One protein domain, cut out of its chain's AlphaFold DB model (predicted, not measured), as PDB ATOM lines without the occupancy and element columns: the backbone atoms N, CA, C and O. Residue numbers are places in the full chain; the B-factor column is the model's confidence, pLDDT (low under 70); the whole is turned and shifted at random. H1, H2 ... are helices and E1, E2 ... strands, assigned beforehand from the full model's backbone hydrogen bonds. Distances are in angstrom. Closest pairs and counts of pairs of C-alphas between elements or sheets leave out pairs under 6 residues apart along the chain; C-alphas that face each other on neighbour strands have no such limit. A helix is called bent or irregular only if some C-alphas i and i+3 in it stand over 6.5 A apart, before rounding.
ATOM      1  N   ILE A 185     178.868 131.264 225.376       89.69
ATOM      2  CA  ILE A 185     179.595 130.288 226.179       89.69
ATOM      3  C   ILE A 185     179.255 128.903 225.638       89.69
ATOM      4  O   ILE A 185     178.093 128.557 225.430       89.69
ATOM      5  N   THR A 186     180.264 128.071 225.398       80.25
ATOM      6  CA  THR A 186     180.000 126.679 225.019       80.25
ATOM      7  C   THR A 186     179.295 125.956 226.168       80.25
ATOM      8  O   THR A 186     179.738 126.060 227.308       80.25
ATOM      9  N   ILE A 187     178.240 125.184 225.882       82.00
ATOM     10  CA  ILE A 187     177.375 124.541 226.898       82.00
ATOM     11  C   ILE A 187     178.180 123.777 227.965       82.00
ATOM     12  O   ILE A 187     177.890 123.864 229.154       82.00
ATOM     13  N   ASN A 188     179.237 123.067 227.563       87.50
ATOM     14  CA  ASN A 188     180.104 122.302 228.465       87.50
ATOM     15  C   ASN A 188     181.040 123.158 229.345       87.50
ATOM     16  O   ASN A 188     181.714 122.615 230.215       87.50
ATOM     17  N   GLN A 189     181.108 124.469 229.116       91.12
ATOM     18  CA  GLN A 189     181.911 125.428 229.878       91.12
ATOM     19  C   GLN A 189     181.060 126.321 230.785       91.12
ATOM     20  O   GLN A 189     181.633 127.091 231.551       91.12
ATOM     21  N   GLN A 190     179.726 126.222 230.752       91.12
ATOM     22  CA  GLN A 190     178.844 127.127 231.495       91.12
ATOM     23  C   GLN A 190     179.129 127.131 233.005       91.12
ATOM     24  O   GLN A 190     179.247 128.193 233.617       91.12
ATOM     25  N   ASP A 191     179.299 125.954 233.611       93.31
ATOM     26  CA  ASP A 191     179.592 125.834 235.044       93.31
ATOM     27  C   ASP A 191     180.980 126.379 235.393       93.31
ATOM     28  O   ASP A 191     181.152 127.080 236.394       93.31
ATOM     29  N   ALA A 192     181.975 126.097 234.547       94.75
ATOM     30  CA  ALA A 192     183.333 126.602 234.719       94.75
ATOM     31  C   ALA A 192     183.378 128.133 234.588       94.75
ATOM     32  O   ALA A 192     184.009 128.799 235.407       94.75
ATOM     33  N   PHE A 193     182.645 128.683 233.620       95.75
ATOM     34  CA  PHE A 193     182.465 130.114 233.420       95.75
ATOM     35  C   PHE A 193     181.806 130.772 234.638       95.75
ATOM     36  O   PHE A 193     182.351 131.717 235.205       95.75
ATOM     37  N   ASN A 194     180.669 130.239 235.099       95.31
ATOM     38  CA  ASN A 194     179.963 130.759 236.271       95.31
ATOM     39  C   ASN A 194     180.851 130.729 237.523       95.31
ATOM     40  O   ASN A 194     180.868 131.684 238.302       95.31
ATOM     41  N   LYS A 195     181.644 129.663 237.698       96.06
ATOM     42  CA  LYS A 195     182.621 129.565 238.786       96.06
ATOM     43  C   LYS A 195     183.733 130.607 238.657       96.06
ATOM     44  O   LYS A 195     184.127 131.177 239.675       96.06
ATOM     45  N   ALA A 196     184.231 130.872 237.449       96.31
ATOM     46  CA  ALA A 196     185.244 131.897 237.205       96.31
ATOM     47  C   ALA A 196     184.715 133.299 237.539       96.31
ATOM     48  O   ALA A 196     185.355 134.023 238.300       96.31
ATOM     49  N   VAL A 197     183.506 133.634 237.077       96.81
ATOM     50  CA  VAL A 197     182.816 134.896 237.398       96.81
ATOM     51  C   VAL A 197     182.652 135.069 238.910       96.81
ATOM     52  O   VAL A 197     183.036 136.101 239.466       96.81
ATOM     53  N   LEU A 198     182.148 134.044 239.605       96.19
ATOM     54  CA  LEU A 198     181.967 134.087 241.059       96.19
ATOM     55  C   LEU A 198     183.300 134.214 241.809       96.19
ATOM     56  O   LEU A 198     183.397 134.964 242.781       96.19
ATOM     57  N   THR A 199     184.335 133.497 241.366       96.62
ATOM     58  CA  THR A 199     185.670 133.539 241.982       96.62
ATOM     59  C   THR A 199     186.297 134.920 241.826       96.62
ATOM     60  O   THR A 199     186.761 135.491 242.812       96.62
ATOM     61  N   TYR A 200     186.255 135.486 240.615       97.50
ATOM     62  CA  TYR A 200     186.743 136.838 240.357       97.50
ATOM     63  C   TYR A 200     186.019 137.849 241.251       97.50
ATOM     64  O   TYR A 200     186.663 138.604 241.976       97.50
ATOM     65  N   THR A 201     184.688 137.792 241.286       95.94
ATOM     66  CA  THR A 201     183.843 138.689 242.089       95.94
ATOM     67  C   THR A 201     184.174 138.607 243.581       95.94
ATOM     68  O   THR A 201     184.366 139.630 244.236       95.94
ATOM     69  N   ASN A 202     184.327 137.398 244.128       94.12
ATOM     70  CA  ASN A 202     184.669 137.211 245.540       94.12
ATOM     71  C   ASN A 202     186.058 137.750 245.914       94.12
ATOM     72  O   ASN A 202     186.245 138.171 247.056       94.12
ATOM     73  N   ASN A 203     186.997 137.781 244.967       96.25
ATOM     74  CA  ASN A 203     188.326 138.362 245.165       96.25
ATOM     75  C   ASN A 203     188.338 139.898 245.042       96.25
ATOM     76  O   ASN A 203     189.307 140.529 245.454       96.25
ATOM     77  N   HIS A 204     187.263 140.506 244.528       96.88
ATOM     78  CA  HIS A 204     187.167 141.944 244.242       96.88
ATOM     79  C   HIS A 204     186.045 142.644 245.030       96.88
ATOM     80  O   HIS A 204     185.572 143.711 244.651       96.88
ATOM     81  N   LYS A 205     185.640 142.107 246.191       94.50
ATOM     82  CA  LYS A 205     184.574 142.689 247.040       94.50
ATOM     83  C   LYS A 205     184.790 144.158 247.409       94.50
ATOM     84  O   LYS A 205     183.828 144.913 247.510       94.50
ATOM     85  N   LYS A 206     186.046 144.583 247.577       93.12
ATOM     86  CA  LYS A 206     186.386 145.992 247.821       93.12
ATOM     87  C   LYS A 206     186.004 146.899 246.653       93.12
ATOM     88  O   LYS A 206     185.482 147.984 246.886       93.12
ATOM     89  N   GLU A 207     186.251 146.455 245.425       94.00
ATOM     90  CA  GLU A 207     185.861 147.172 244.208       94.00
ATOM     91  C   GLU A 207     184.337 147.277 244.117       94.00
ATOM     92  O   GLU A 207     183.814 148.368 243.947       94.00
ATOM     93  N   ILE A 208     183.622 146.182 244.378       92.19
ATOM     94  CA  ILE A 208     182.150 146.134 244.355       92.19
ATOM     95  C   ILE A 208     181.530 147.139 245.336       92.19
ATOM     96  O   ILE A 208     180.565 147.826 245.002       92.19
ATOM     97  N   VAL A 209     182.076 147.246 246.552       90.44
ATOM     98  CA  VAL A 209     181.626 148.245 247.538       90.44
ATOM     99  C   VAL A 209     181.926 149.665 247.058       90.44
ATOM    100  O   VAL A 209     181.098 150.553 247.234       90.44
ATOM    101  N   ASN A 210     183.087 149.899 246.443       88.56
ATOM    102  CA  ASN A 210     183.433 151.220 245.919       88.56
ATOM    103  C   ASN A 210     182.532 151.632 244.748       88.56
ATOM    104  O   ASN A 210     182.016 152.742 244.769       88.56
ATOM    105  N   ASN A 211     182.253 150.726 243.811       86.19
ATOM    106  CA  ASN A 211     181.319 150.974 242.713       86.19
ATOM    107  C   ASN A 211     179.917 151.300 243.255       86.19
ATOM    108  O   ASN A 211     179.259 152.219 242.783       86.19
ATOM    109  N   TYR A 212     179.484 150.618 244.321       83.94
ATOM    110  CA  TYR A 212     178.204 150.930 244.959       83.94
ATOM    111  C   TYR A 212     178.182 152.316 245.623       83.94
ATOM    112  O   TYR A 212     177.172 153.013 245.556       83.94
ATOM    113  N   LYS A 213     179.295 152.763 246.223       80.62
ATOM    114  CA  LYS A 213     179.405 154.137 246.749       80.62
ATOM    115  C   LYS A 213     179.219 155.181 245.652       80.62
ATOM    116  O   LYS A 213     178.579 156.195 245.916       80.62
ATOM    117  N   GLU A 214     179.772 154.933 244.466       78.31
ATOM    118  CA  GLU A 214     179.617 155.813 243.305       78.31
ATOM    119  C   GLU A 214     178.156 155.851 242.828       78.31
ATOM    120  O   GLU A 214     177.608 156.934 242.618       78.31
ATOM    121  N   ILE A 215     177.486 154.693 242.766       73.00
ATOM    122  CA  ILE A 215     176.047 154.603 242.455       73.00
ATOM    123  C   ILE A 215     175.224 155.429 243.448       73.00
ATOM    124  O   ILE A 215     174.413 156.262 243.041       73.00
ATOM    125  N   LEU A 216     175.456 155.251 244.752       71.12
ATOM    126  CA  LEU A 216     174.747 156.018 245.775       71.12
ATOM    127  C   LEU A 216     174.988 157.526 245.610       71.12
ATOM    128  O   LEU A 216     174.045 158.303 245.764       71.12
ATOM    129  N   SER A 217     176.224 157.950 245.302       66.81
ATOM    130  CA  SER A 217     176.545 159.380 245.159       66.81
ATOM    131  C   SER A 217     175.852 160.040 243.972       66.81
ATOM    132  O   SER A 217     175.680 161.255 243.980       66.81
ATOM    133  N   ASN A 218     175.419 159.241 242.996       61.81
ATOM    134  CA  ASN A 218     174.786 159.715 241.772       61.81
ATOM    135  C   ASN A 218     173.247 159.694 241.819       61.81
ATOM    136  O   ASN A 218     172.637 160.237 240.904       61.81
ATOM    137  N   GLY A 219     172.609 159.098 242.840       52.47
ATOM    138  CA  GLY A 219     171.141 158.939 242.851       52.47
ATOM    139  C   GLY A 219     170.429 158.937 244.208       52.47
ATOM    140  O   GLY A 219     169.215 159.094 244.247       52.47
ATOM    141  N   PHE A 220     171.128 158.791 245.343       55.53
ATOM    142  CA  PHE A 220     170.463 158.487 246.623       55.53
ATOM    143  C   PHE A 220     171.042 159.260 247.817       55.53
ATOM    144  O   PHE A 220     171.522 158.656 248.774       55.53
ATOM    145  N   GLY A 221     170.982 160.596 247.783       50.91
ATOM    146  CA  GLY A 221     171.638 161.495 248.752       50.91
ATOM    147  C   GLY A 221     171.415 161.194 250.247       50.91
ATOM    148  O   GLY A 221     172.355 161.319 251.027       50.91
ATOM    149  N   ASP A 222     170.230 160.730 250.657       54.84
ATOM    150  CA  ASP A 222     169.956 160.425 252.076       54.84
ATOM    151  C   ASP A 222     170.471 159.033 252.500       54.84
ATOM    152  O   ASP A 222     171.055 158.876 253.573       54.84
ATOM    153  N   LEU A 223     170.334 158.016 251.635       57.03
ATOM    154  CA  LEU A 223     170.930 156.682 251.843       57.03
ATOM    155  C   LEU A 223     172.463 156.728 251.768       57.03
ATOM    156  O   LEU A 223     173.148 155.955 252.445       57.03
ATOM    157  N   LEU A 224     172.997 157.660 250.972       59.00
ATOM    158  CA  LEU A 224     174.420 157.924 250.821       59.00
ATOM    159  C   LEU A 224     175.073 158.185 252.175       59.00
ATOM    160  O   LEU A 224     176.089 157.569 252.477       59.00
ATOM    161  N   TYR A 225     174.488 159.053 253.000       60.81
ATOM    162  CA  TYR A 225     175.091 159.450 254.269       60.81
ATOM    163  C   TYR A 225     175.183 158.273 255.255       60.81
ATOM    164  O   TYR A 225     176.257 157.994 255.794       60.81
ATOM    165  N   THR A 226     174.094 157.518 255.427       63.50
ATOM    166  CA  THR A 226     174.034 156.379 256.362       63.50
ATOM    167  C   THR A 226     174.953 155.226 255.950       63.50
ATOM    168  O   THR A 226     175.596 154.608 256.805       63.50
ATOM    169  N   TYR A 227     175.061 154.930 254.651       69.00
ATOM    170  CA  TYR A 227     175.893 153.825 254.164       69.00
ATOM    171  C   TYR A 227     177.353 154.213 253.914       69.00
ATOM    172  O   TYR A 227     178.246 153.416 254.215       69.00
ATOM    173  N   GLN A 228     177.649 155.428 253.437       67.69
ATOM    174  CA  GLN A 228     179.037 155.858 253.223       67.69
ATOM    175  C   GLN A 228     179.853 155.844 254.511       67.69
ATOM    176  O   GLN A 228     180.991 155.371 254.483       67.69
ATOM    177  N   LEU A 229     179.278 156.306 255.626       71.81
ATOM    178  CA  LEU A 229     179.952 156.275 256.923       71.81
ATOM    179  C   LEU A 229     180.248 154.834 257.357       71.81
ATOM    180  O   LEU A 229     181.377 154.520 257.742       71.81
ATOM    181  N   ALA A 230     179.287 153.922 257.174       78.50
ATOM    182  CA  ALA A 230     179.456 152.504 257.483       78.50
ATOM    183  C   ALA A 230     180.614 151.865 256.694       78.50
ATOM    184  O   ALA A 230     181.436 151.145 257.265       78.50
ATOM    185  N   PHE A 231     180.738 152.180 255.402       82.50
ATOM    186  CA  PHE A 231     181.810 151.672 254.544       82.50
ATOM    187  C   PHE A 231     183.196 152.284 254.807       82.50
ATOM    188  O   PHE A 231     184.178 151.861 254.187       82.50
ATOM    189  N   GLN A 232     183.280 153.333 255.627       79.81
ATOM    190  CA  GLN A 232     184.530 153.998 256.004       79.81
ATOM    191  C   GLN A 232     185.002 153.592 257.405       79.81
ATOM    192  O   GLN A 232     186.114 153.951 257.801       79.81
ATOM    193  N   LYS A 233     184.203 152.817 258.153       79.69
ATOM    194  CA  LYS A 233     184.591 152.366 259.491       79.69
ATOM    195  C   LYS A 233     185.842 151.478 259.425       79.69
ATOM    196  O   LYS A 233     185.898 150.560 258.605       79.69
ATOM    197  N   PRO A 234     186.816 151.654 260.339       78.06
ATOM    198  CA  PRO A 234     188.022 150.819 260.390       78.06
ATOM    199  C   PRO A 234     187.750 149.320 260.570       78.06
ATOM    200  O   PRO A 234     188.603 148.497 260.257       78.06
ATOM    201  N   ASN A 235     186.578 148.963 261.100       80.94
ATOM    202  CA  ASN A 235     186.146 147.588 261.343       80.94
ATOM    203  C   ASN A 235     185.207 147.035 260.255       80.94
ATOM    204  O   ASN A 235     184.587 145.991 260.477       80.94
ATOM    205  N   TYR A 236     185.071 147.725 259.117       87.94
ATOM    206  CA  TYR A 236     184.314 147.213 257.981       87.94
ATOM    207  C   TYR A 236     184.983 145.946 257.432       87.94
ATOM    208  O   TYR A 236     186.167 145.947 257.092       87.94
ATOM    209  N   ASP A 237     184.224 144.854 257.363       90.56
ATOM    210  CA  ASP A 237     184.752 143.522 257.085       90.56
ATOM    211  C   ASP A 237     184.186 142.959 255.775       90.56
ATOM    212  O   ASP A 237     183.015 142.577 255.684       90.56
ATOM    213  N   TYR A 238     185.044 142.848 254.759       92.44
ATOM    214  CA  TYR A 238     184.682 142.287 253.455       92.44
ATOM    215  C   TYR A 238     184.326 140.788 253.512       92.44
ATOM    216  O   TYR A 238     183.682 140.277 252.593       92.44
ATOM    217  N   HIS A 239     184.685 140.062 254.579       91.31
ATOM    218  CA  HIS A 239     184.265 138.670 254.767       91.31
ATOM    219  C   HIS A 239     182.775 138.540 255.109       91.31
ATOM    220  O   HIS A 239     182.187 137.487 254.863       91.31
ATOM    221  N   LYS A 240     182.139 139.608 255.609       92.31
ATOM    222  CA  LYS A 240     180.694 139.652 255.900       92.31
ATOM    223  C   LYS A 240     179.823 139.926 254.679       92.31
ATOM    224  O   LYS A 240     178.598 139.903 254.788       92.31
ATOM    225  N   ILE A 241     180.451 140.161 253.534       92.38
ATOM    226  CA  ILE A 241     179.783 140.418 252.269       92.38
ATOM    227  C   ILE A 241     179.648 139.104 251.511       92.38
ATOM    228  O   ILE A 241     180.636 138.392 251.308       92.38
ATOM    229  N   ASN A 242     178.442 138.796 251.048       92.75
ATOM    230  CA  ASN A 242     178.189 137.680 250.149       92.75
ATOM    231  C   ASN A 242     177.702 138.198 248.793       92.75
ATOM    232  O   ASN A 242     176.724 138.937 248.730       92.75
ATOM    233  N   CYS A 243     178.372 137.796 247.717       92.69
ATOM    234  CA  CYS A 243     178.033 138.206 246.357       92.69
ATOM    235  C   CYS A 243     177.344 137.048 245.629       92.69
ATOM    236  O   CYS A 243     177.869 135.934 245.585       92.69
ATOM    237  N   LYS A 244     176.189 137.318 245.023       93.25
ATOM    238  CA  LYS A 244     175.465 136.386 244.157       93.25
ATOM    239  C   LYS A 244     175.523 136.899 242.723       93.25
ATOM    240  O   LYS A 244     174.923 137.921 242.395       93.25
ATOM    241  N   ILE A 245     176.249 136.160 241.891       92.88
ATOM    242  CA  ILE A 245     176.502 136.490 240.490       92.88
ATOM    243  C   ILE A 245     176.674 135.213 239.658       92.88
ATOM    244  O   ILE A 245     177.220 134.218 240.141       92.88
ATOM    245  N   ASN A 246     176.220 135.240 238.409       89.25
ATOM    246  CA  ASN A 246     176.471 134.235 237.377       89.25
ATOM    247  C   ASN A 246     176.372 134.880 235.974       89.25
ATOM    248  O   ASN A 246     176.245 136.097 235.848       89.25
ATOM    249  N   SER A 247     176.396 134.072 234.910       86.81
ATOM    250  CA  SER A 247     176.255 134.551 233.527       86.81
ATOM    251  C   SER A 247     174.967 135.334 233.248       86.81
ATOM    252  O   SER A 247     174.994 136.258 232.443       86.81
ATOM    253  N   SER A 248     173.852 135.010 233.914       88.12
ATOM    254  CA  SER A 248     172.570 135.714 233.740       88.12
ATOM    255  C   SER A 248     172.579 137.136 234.299       88.12
ATOM    256  O   SER A 248     171.705 137.926 233.970       88.12
ATOM    257  N   ASN A 249     173.580 137.477 235.110       90.94
ATOM    258  CA  ASN A 249     173.777 138.831 235.605       90.94
ATOM    259  C   ASN A 249     174.556 139.735 234.635       90.94
ATOM    260  O   ASN A 249     174.941 140.844 235.012       90.94
ATOM    261  N   PHE A 250     174.836 139.263 233.419       93.31
ATOM    262  CA  PHE A 250     175.431 140.073 232.363       93.31
ATOM    263  C   PHE A 250     174.622 141.357 232.141       93.31
ATOM    264  O   PHE A 250     173.399 141.313 232.023       93.31
ATOM    265  N   SER A 251     175.317 142.493 232.077       92.00
ATOM    266  CA  SER A 251     174.728 143.779 231.709       92.00
ATOM    267  C   SER A 251     175.166 144.174 230.307       92.00
ATOM    268  O   SER A 251     174.342 144.239 229.396       92.00
ATOM    269  N   HIS A 252     176.462 144.423 230.115       93.56
ATOM    270  CA  HIS A 252     176.962 144.912 228.839       93.56
ATOM    271  C   HIS A 252     178.455 144.683 228.627       93.56
ATOM    272  O   HIS A 252     179.203 144.312 229.535       93.56
ATOM    273  N   PHE A 253     178.899 144.897 227.391       93.06
ATOM    274  CA  PHE A 253     180.315 144.911 227.046       93.06
ATOM    275  C   PHE A 253     180.918 146.313 227.186       93.06
ATOM    276  O   PHE A 253     180.308 147.306 226.810       93.06
ATOM    277  N   SER A 254     182.156 146.394 227.665       90.88
ATOM    278  CA  SER A 254     182.906 147.647 227.794       90.88
ATOM    279  C   SER A 254     184.298 147.505 227.179       90.88
ATOM    280  O   SER A 254     184.762 146.403 226.905       90.88
ATOM    281  N   ALA A 255     185.031 148.609 227.031       85.31
ATOM    282  CA  ALA A 255     186.409 148.555 226.538       85.31
ATOM    283  C   ALA A 255     187.346 147.718 227.432       85.31
ATOM    284  O   ALA A 255     188.338 147.175 226.951       85.31
ATOM    285  N   LYS A 256     187.048 147.622 228.734       89.94
ATOM    286  CA  LYS A 256     187.912 146.959 229.724       89.94
ATOM    287  C   LYS A 256     187.542 145.493 229.959       89.94
ATOM    288  O   LYS A 256     188.372 144.733 230.456       89.94
ATOM    289  N   GLY A 257     186.321 145.091 229.623       94.25
ATOM    290  CA  GLY A 257     185.800 143.771 229.952       94.25
ATOM    291  C   GLY A 257     184.282 143.695 229.888       94.25
ATOM    292  O   GLY A 257     183.617 144.543 229.295       94.25
ATOM    293  N   ILE A 258     183.735 142.667 230.524       95.81
ATOM    294  CA  ILE A 258     182.295 142.421 230.600       95.81
ATOM    295  C   ILE A 258     181.775 142.948 231.930       95.81
ATOM    296  O   ILE A 258     182.327 142.613 232.980       95.81
ATOM    297  N   VAL A 259     180.719 143.752 231.879       95.75
ATOM    298  CA  VAL A 259     180.067 144.310 233.061       95.75
ATOM    299  C   VAL A 259     178.964 143.367 233.523       95.75
ATOM    300  O   VAL A 259     178.096 142.971 232.739       95.75
ATOM    301  N   PHE A 260     178.999 143.014 234.804       95.50
ATOM    302  CA  PHE A 260     177.974 142.213 235.460       95.50
ATOM    303  C   PHE A 260     177.355 142.982 236.617       95.50
ATOM    304  O   PHE A 260     178.070 143.598 237.408       95.50
ATOM    305  N   LYS A 261     176.037 142.850 236.771       92.94
ATOM    306  CA  LYS A 261     175.341 143.260 237.990       92.94
ATOM    307  C   LYS A 261     175.637 142.253 239.101       92.94
ATOM    308  O   LYS A 261     175.614 141.042 238.892       92.94
ATOM    309  N   VAL A 262     175.914 142.730 240.301       90.50
ATOM    310  CA  VAL A 262     176.210 141.889 241.461       90.50
ATOM    311  C   VAL A 262     175.135 142.126 242.502       90.50
ATOM    312  O   VAL A 262     175.018 143.231 243.019       90.50
ATOM    313  N   ASN A 263     174.391 141.079 242.855       90.31
ATOM    314  CA  ASN A 263     173.530 141.127 244.034       90.31
ATOM    315  C   ASN A 263     174.399 140.893 245.269       90.31
ATOM    316  O   ASN A 263     175.078 139.865 245.369       90.31
ATOM    317  N   VAL A 264     174.397 141.836 246.199       87.62
ATOM    318  CA  VAL A 264     175.253 141.826 247.380       87.62
ATOM    319  C   VAL A 264     174.397 141.770 248.632       87.62
ATOM    320  O   VAL A 264     173.483 142.564 248.795       87.62
ATOM    321  N   LEU A 265     174.724 140.843 249.529       90.38
ATOM    322  CA  LEU A 265     174.226 140.816 250.899       90.38
ATOM    323  C   LEU A 265     175.360 141.245 251.830       90.38
ATOM    324  O   LEU A 265     176.352 140.521 251.963       90.38
ATOM    325  N   ASP A 266     175.204 142.387 252.490       89.06
ATOM    326  CA  ASP A 266     176.185 142.942 253.413       89.06
ATOM    327  C   ASP A 266     175.692 142.863 254.864       89.06
ATOM    328  O   ASP A 266     174.716 143.496 255.270       89.06
ATOM    329  N   LYS A 267     176.393 142.048 255.663       90.88
ATOM    330  CA  LYS A 267     176.105 141.847 257.091       90.88
ATOM    331  C   LYS A 267     176.916 142.770 258.007       90.88
ATOM    332  O   LYS A 267     176.921 142.564 259.225       90.88
ATOM    333  N   ASN A 268     177.648 143.743 257.462       88.88
ATOM    334  CA  ASN A 268     178.220 144.826 258.259       88.88
ATOM    335  C   ASN A 268     177.103 145.705 258.837       88.88
ATOM    336  O   ASN A 268     175.984 145.723 258.328       88.88
ATOM    337  N   LYS A 269     177.409 146.402 259.935       85.06
ATOM    338  CA  LYS A 269     176.453 147.268 260.628       85.06
ATOM    339  C   LYS A 269     176.616 148.725 260.195       85.06
ATOM    340  O   LYS A 269     177.748 149.196 260.083       85.06
ATOM    341  N   ASN A 270     175.502 149.424 260.002       77.81
ATOM    342  CA  ASN A 270     175.450 150.861 259.751       77.81
ATOM    343  C   ASN A 270     175.683 151.675 261.047       77.81
ATOM    344  O   ASN A 270     176.133 151.142 262.068       77.81
ATOM    345  N   GLU A 271     175.441 152.987 261.013       73.19
ATOM    346  CA  GLU A 271     175.561 153.857 262.198       73.19
ATOM    347  C   GLU A 271     174.535 153.556 263.298       73.19
ATOM    348  O   GLU A 271     174.826 153.730 264.480       73.19
ATOM    349  N   GLU A 272     173.384 153.005 262.932       78.38
ATOM    350  CA  GLU A 272     172.292 152.651 263.842       78.38
ATOM    351  C   GLU A 272     172.431 151.222 264.401       78.38
ATOM    352  O   GLU A 272     171.548 150.714 265.084       78.38
ATOM    353  N   ASN A 273     173.580 150.571 264.165       78.81
ATOM    354  CA  ASN A 273     173.856 149.168 264.498       78.81
ATOM    355  C   ASN A 273     172.971 148.134 263.777       78.81
ATOM    356  O   ASN A 273     172.972 146.955 264.160       78.81
ATOM    357  N   GLU A 274     172.295 148.537 262.707       79.94
ATOM    358  CA  GLU A 274     171.495 147.666 261.852       79.94
ATOM    359  C   GLU A 274     172.331 147.109 260.691       79.94
ATOM    360  O   GLU A 274     173.295 147.750 260.268       79.94
ATOM    361  N   PRO A 275     172.021 145.914 260.158       80.88
ATOM    362  CA  PRO A 275     172.682 145.409 258.957       80.88
ATOM    363  C   PRO A 275     172.497 146.363 257.767       80.88
ATOM    364  O   PRO A 275     171.392 146.844 257.543       80.88
ATOM    365  N   ILE A 276     173.551 146.582 256.971       80.44
ATOM    366  CA  ILE A 276     173.462 147.366 255.723       80.44
ATOM    367  C   ILE A 276     172.432 146.745 254.766       80.44
ATOM    368  O   ILE A 276     171.662 147.475 254.149       80.44
ATOM    369  N   GLY A 277     172.354 145.410 254.708       81.94
ATOM    370  CA  GLY A 277     171.294 144.699 253.994       81.94
ATOM    371  C   GLY A 277     171.682 144.308 252.571       81.94
ATOM    372  O   GLY A 277     172.838 143.976 252.303       81.94
ATOM    373  N   GLU A 278     170.697 144.262 251.674       85.12
ATOM    374  CA  GLU A 278     170.886 143.850 250.281       85.12
ATOM    375  C   GLU A 278     170.982 145.057 249.348       85.12
ATOM    376  O   GLU A 278     170.207 146.003 249.463       85.12
ATOM    377  N   TYR A 279     171.910 145.004 248.394       80.31
ATOM    378  CA  TYR A 279     172.034 146.011 247.345       80.31
ATOM    379  C   TYR A 279     172.560 145.417 246.037       80.31
ATOM    380  O   TYR A 279     173.147 144.334 246.009       80.31
ATOM    381  N   VAL A 280     172.356 146.147 244.939       84.81
ATOM    382  CA  VAL A 280     172.911 145.811 243.624       84.81
ATOM    383  C   VAL A 280     174.075 146.744 243.332       84.81
ATOM    384  O   VAL A 280     173.958 147.958 243.459       84.81
ATOM    385  N   SER A 281     175.203 146.161 242.955       87.94
ATOM    386  CA  SER A 281     176.385 146.873 242.470       87.94
ATOM    387  C   SER A 281     176.786 146.309 241.109       87.94
ATOM    388  O   SER A 281     176.073 145.485 240.532       87.94
ATOM    389  N   GLU A 282     177.940 146.714 240.603       92.81
ATOM    390  CA  GLU A 282     178.484 146.251 239.338       92.81
ATOM    391  C   GLU A 282     179.958 145.882 239.472       92.81
ATOM    392  O   GLU A 282     180.675 146.368 240.352       92.81
ATOM    393  N   ILE A 283     180.417 145.000 238.590       96.44
ATOM    394  CA  ILE A 283     181.830 144.659 238.447       96.44
ATOM    395  C   ILE A 283     182.187 144.488 236.977       96.44
ATOM    396  O   ILE A 283     181.436 143.883 236.207       96.44
ATOM    397  N   VAL A 284     183.363 144.987 236.596       96.94
ATOM    398  CA  VAL A 284     183.933 144.758 235.269       96.94
ATOM    399  C   VAL A 284     184.916 143.599 235.358       96.94
ATOM    400  O   VAL A 284     185.963 143.708 235.993       96.94
ATOM    401  N   ILE A 285     184.599 142.484 234.702       97.44
ATOM    402  CA  ILE A 285     185.508 141.338 234.609       97.44
ATOM    403  C   ILE A 285     186.307 141.451 233.305       97.44
ATOM    404  O   ILE A 285     185.708 141.414 232.222       97.44
ATOM    405  N   PRO A 286     187.647 141.582 233.362       96.62
ATOM    406  CA  PRO A 286     188.475 141.729 232.174       96.62
ATOM    407  C   PRO A 286     188.333 140.552 231.209       96.62
ATOM    408  O   PRO A 286     188.280 139.396 231.627       96.62
ATOM    409  N   TYR A 287     188.373 140.827 229.902       94.19
ATOM    410  CA  TYR A 287     188.231 139.790 228.872       94.19
ATOM    411  C   TYR A 287     189.213 138.629 229.039       94.19
ATOM    412  O   TYR A 287     188.826 137.476 228.873       94.19
ATOM    413  N   LYS A 288     190.460 138.918 229.430       94.00
ATOM    414  CA  LYS A 288     191.506 137.909 229.665       94.00
ATOM    415  C   LYS A 288     191.112 136.825 230.679       94.00
ATOM    416  O   LYS A 288     191.594 135.707 230.563       94.00
ATOM    417  N   GLU A 289     190.232 137.136 231.631       95.75
ATOM    418  CA  GLU A 289     189.783 136.188 232.659       95.75
ATOM    419  C   GLU A 289     188.722 135.217 232.116       95.75
ATOM    420  O   GLU A 289     188.553 134.113 232.633       95.75
ATOM    421  N   LEU A 290     187.999 135.619 231.063       93.56
ATOM    422  CA  LEU A 290     186.808 134.920 230.574       93.56
ATOM    423  C   LEU A 290     186.947 134.362 229.149       93.56
ATOM    424  O   LEU A 290     186.203 133.460 228.768       93.56
ATOM    425  N   ILE A 291     187.910 134.853 228.366       91.88
ATOM    426  CA  ILE A 291     188.039 134.565 226.928       91.88
ATOM    427  C   ILE A 291     188.149 133.074 226.599       91.88
ATOM    428  O   ILE A 291     187.642 132.625 225.574       91.88
ATOM    429  N   GLN A 292     188.771 132.294 227.482       91.69
ATOM    430  CA  GLN A 292     188.952 130.852 227.309       91.69
ATOM    431  C   GLN A 292     187.638 130.054 227.304       91.69
ATOM    432  O   GLN A 292     187.622 128.928 226.814       91.69
ATOM    433  N   TYR A 293     186.551 130.623 227.835       92.94
ATOM    434  CA  TYR A 293     185.242 129.968 227.922       92.94
ATOM    435  C   TYR A 293     184.321 130.291 226.738       92.94
ATOM    436  O   TYR A 293     183.276 129.655 226.585       92.94
ATOM    437  N   PHE A 294     184.672 131.283 225.917       91.62
ATOM    438  CA  PHE A 294     183.840 131.695 224.791       91.62
ATOM    439  C   PHE A 294     183.994 130.765 223.592       91.62
ATOM    440  O   PHE A 294     185.085 130.278 223.283       91.62
ATOM    441  N   ASP A 295     182.894 130.574 222.863       89.94
ATOM    442  CA  ASP A 295     182.942 129.933 221.555       89.94
ATOM    443  C   ASP A 295     183.790 130.781 220.597       89.94
ATOM    444  O   ASP A 295     183.444 131.911 220.246       89.94
ATOM    445  N   LYS A 296     184.891 130.202 220.115       89.38
ATOM    446  CA  LYS A 296     185.819 130.843 219.173       89.38
ATOM    447  C   LYS A 296     185.159 131.269 217.859       89.38
ATOM    448  O   LYS A 296     185.740 132.059 217.119       89.38
ATOM    449  N   LYS A 297     183.980 130.726 217.542       87.06
ATOM    450  CA  LYS A 297     183.199 131.072 216.349       87.06
ATOM    451  C   LYS A 297     182.321 132.309 216.534       87.06
ATOM    452  O   LYS A 297     181.819 132.822 215.536       87.06
ATOM    453  N   ASN A 298     182.084 132.768 217.766       87.00
ATOM    454  CA  ASN A 298     181.207 133.910 218.001       87.00
ATOM    455  C   ASN A 298     181.908 135.245 217.677       87.00
ATOM    456  O   ASN A 298     183.136 135.370 217.711       87.00
ATOM    457  N   ASN A 299     181.111 136.261 217.331       86.00
ATOM    458  CA  ASN A 299     181.644 137.549 216.891       86.00
ATOM    459  C   ASN A 299     182.377 138.292 218.014       86.00
ATOM    460  O   ASN A 299     183.382 138.947 217.724       86.00
ATOM    461  N   LEU A 300     181.952 138.132 219.275       87.12
ATOM    462  CA  LEU A 300     182.636 138.714 220.431       87.12
ATOM    463  C   LEU A 300     184.084 138.218 220.526       87.12
ATOM    464  O   LEU A 300     184.982 139.048 220.599       87.12
ATOM    465  N   TYR A 301     184.326 136.903 220.457       88.88
ATOM    466  CA  TYR A 301     185.663 136.307 220.542       88.88
ATOM    467  C   TYR A 301     186.602 136.917 219.501       88.88
ATOM    468  O   TYR A 301     187.701 137.355 219.830       88.88
ATOM    469  N   SER A 302     186.146 137.021 218.248       86.94
ATOM    470  CA  SER A 302     186.942 137.650 217.186       86.94
ATOM    471  C   SER A 302     187.145 139.159 217.374       86.94
ATOM    472  O   SER A 302     188.143 139.696 216.906       86.94
ATOM    473  N   SER A 303     186.220 139.838 218.062       85.62
ATOM    474  CA  SER A 303     186.276 141.286 218.300       85.62
ATOM    475  C   SER A 303     187.263 141.654 219.409       85.62
ATOM    476  O   SER A 303     187.915 142.690 219.324       85.62
ATOM    477  N   ILE A 304     187.387 140.802 220.434       85.88
ATOM    478  CA  ILE A 304     188.247 141.038 221.607       85.88
ATOM    479  C   ILE A 304     189.649 140.425 221.477       85.88
ATOM    480  O   ILE A 304     190.530 140.774 222.257       85.88
ATOM    481  N   ASN A 305     189.863 139.517 220.520       80.19
ATOM    482  CA  ASN A 305     191.118 138.779 220.329       80.19
ATOM    483  C   ASN A 305     191.862 139.197 219.048       80.19
ATOM    484  O   ASN A 305     192.234 138.337 218.243       80.19
ATOM    485  N   LYS A 306     192.003 140.509 218.833       66.31
ATOM    486  CA  LYS A 306     192.749 141.082 217.702       66.31
ATOM    487  C   LYS A 306     194.246 141.162 217.971       66.31
ATOM    488  O   LYS A 306     194.617 141.479 219.121       66.31
TER     489      LYS A 306
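AT A GLANCE: This is residues 185 to 306 of the 306 residues of an uncharacterized protein of Flavobacterium sp. 90 (UniProt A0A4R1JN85). What is the main shape? A long, strongly twisted ribbon of E3 and E4, with short E1 and E2 along E3's other side, runs through a rod, with H1 and H2 packed on opposite faces. H3 folds back from H2 near one end, and H4 and H5 lie towards the other. What makes it up? It is mixed, helices and strands, 122 residues with five named helices and four named strands: along the chain come three helices, H1 to H3, then four strands, E1 to E4, then two helices, H4 and H5; in the branched sheet E3 is the antiparallel neighbour of E1, of E2 and of E4. It is only just compact, close to loose: radius of gyration of the C-alphas 16.4 A, spans 53 by 26 by 21 A.

IN THESE COORDINATES: Where are the strands? E3, residues 257 to 269, spans 32.3 A and bends at 261; E4, residues 275 to 286, spans 31.3 A and bends at 278. E1 is residues 241 to 244 and E2 250 to 253. Where are the helices? H1, residues 187 to 203, spans 25.4 A from C-alpha 187 at (177.375, 124.541, 226.898); H2, residues 205 to 219, spans 21.5 A. H3 is residues 221 to 230, H4 287 to 293, and H5 299 to 304, ending at C-alpha 304 (188.247, 141.038, 221.607).

HOW THE PARTS SIT: How is the sheet paired? E2, E3 and E4 form a meander, each strand the antiparallel neighbour of the one before: N 259 and O 252 are 2.8 A apart, N 262 and O 281 2.8 A. E1, antiparallel to E3, lies on the same side of it as E2, with N 244 and O 263 2.8 A apart. Where are the helices? H1 and H2 are on opposite faces; the closest C-alphas of H2 and E4, Tyr 212 and Ser 281, are 5.1 A apart. H1 touches H4, closest C-alphas Gln 189 and Tyr 293, 6.0 A; H2 touches H3 in a helical hairpin with residues 213 to 217 alone, closest C-alphas Leu 216 and Leu 224, 5.4 A. H3 and H4 only graze the sheet; H5 is not on it, and is close but not clearly touching H4, with the C-alphas of Ile 291 and Tyr 301 7.0 A apart. Are the helix backbones even? Every O i to N i+4 pair is within hydrogen-bond range in H2 and H5, against 11 of 13 in H1, 3 of 6 in H3 and 1 of 3 in H4, which has 2 of 4 O i to N i+3 pairs within range. H1 and H4 are irregular: C-alphas 188 and 191 are 7.5 A apart, 289 and 292 7.6 A.

THE WHOLE: How large is it? The two farthest C-alphas, of Glu 272 and Lys 297, are 53.3 A apart. Is it continuous and sure? The printed part has no cut and no long link; pLDDT is under 70 at residues 217 to 228 and 306.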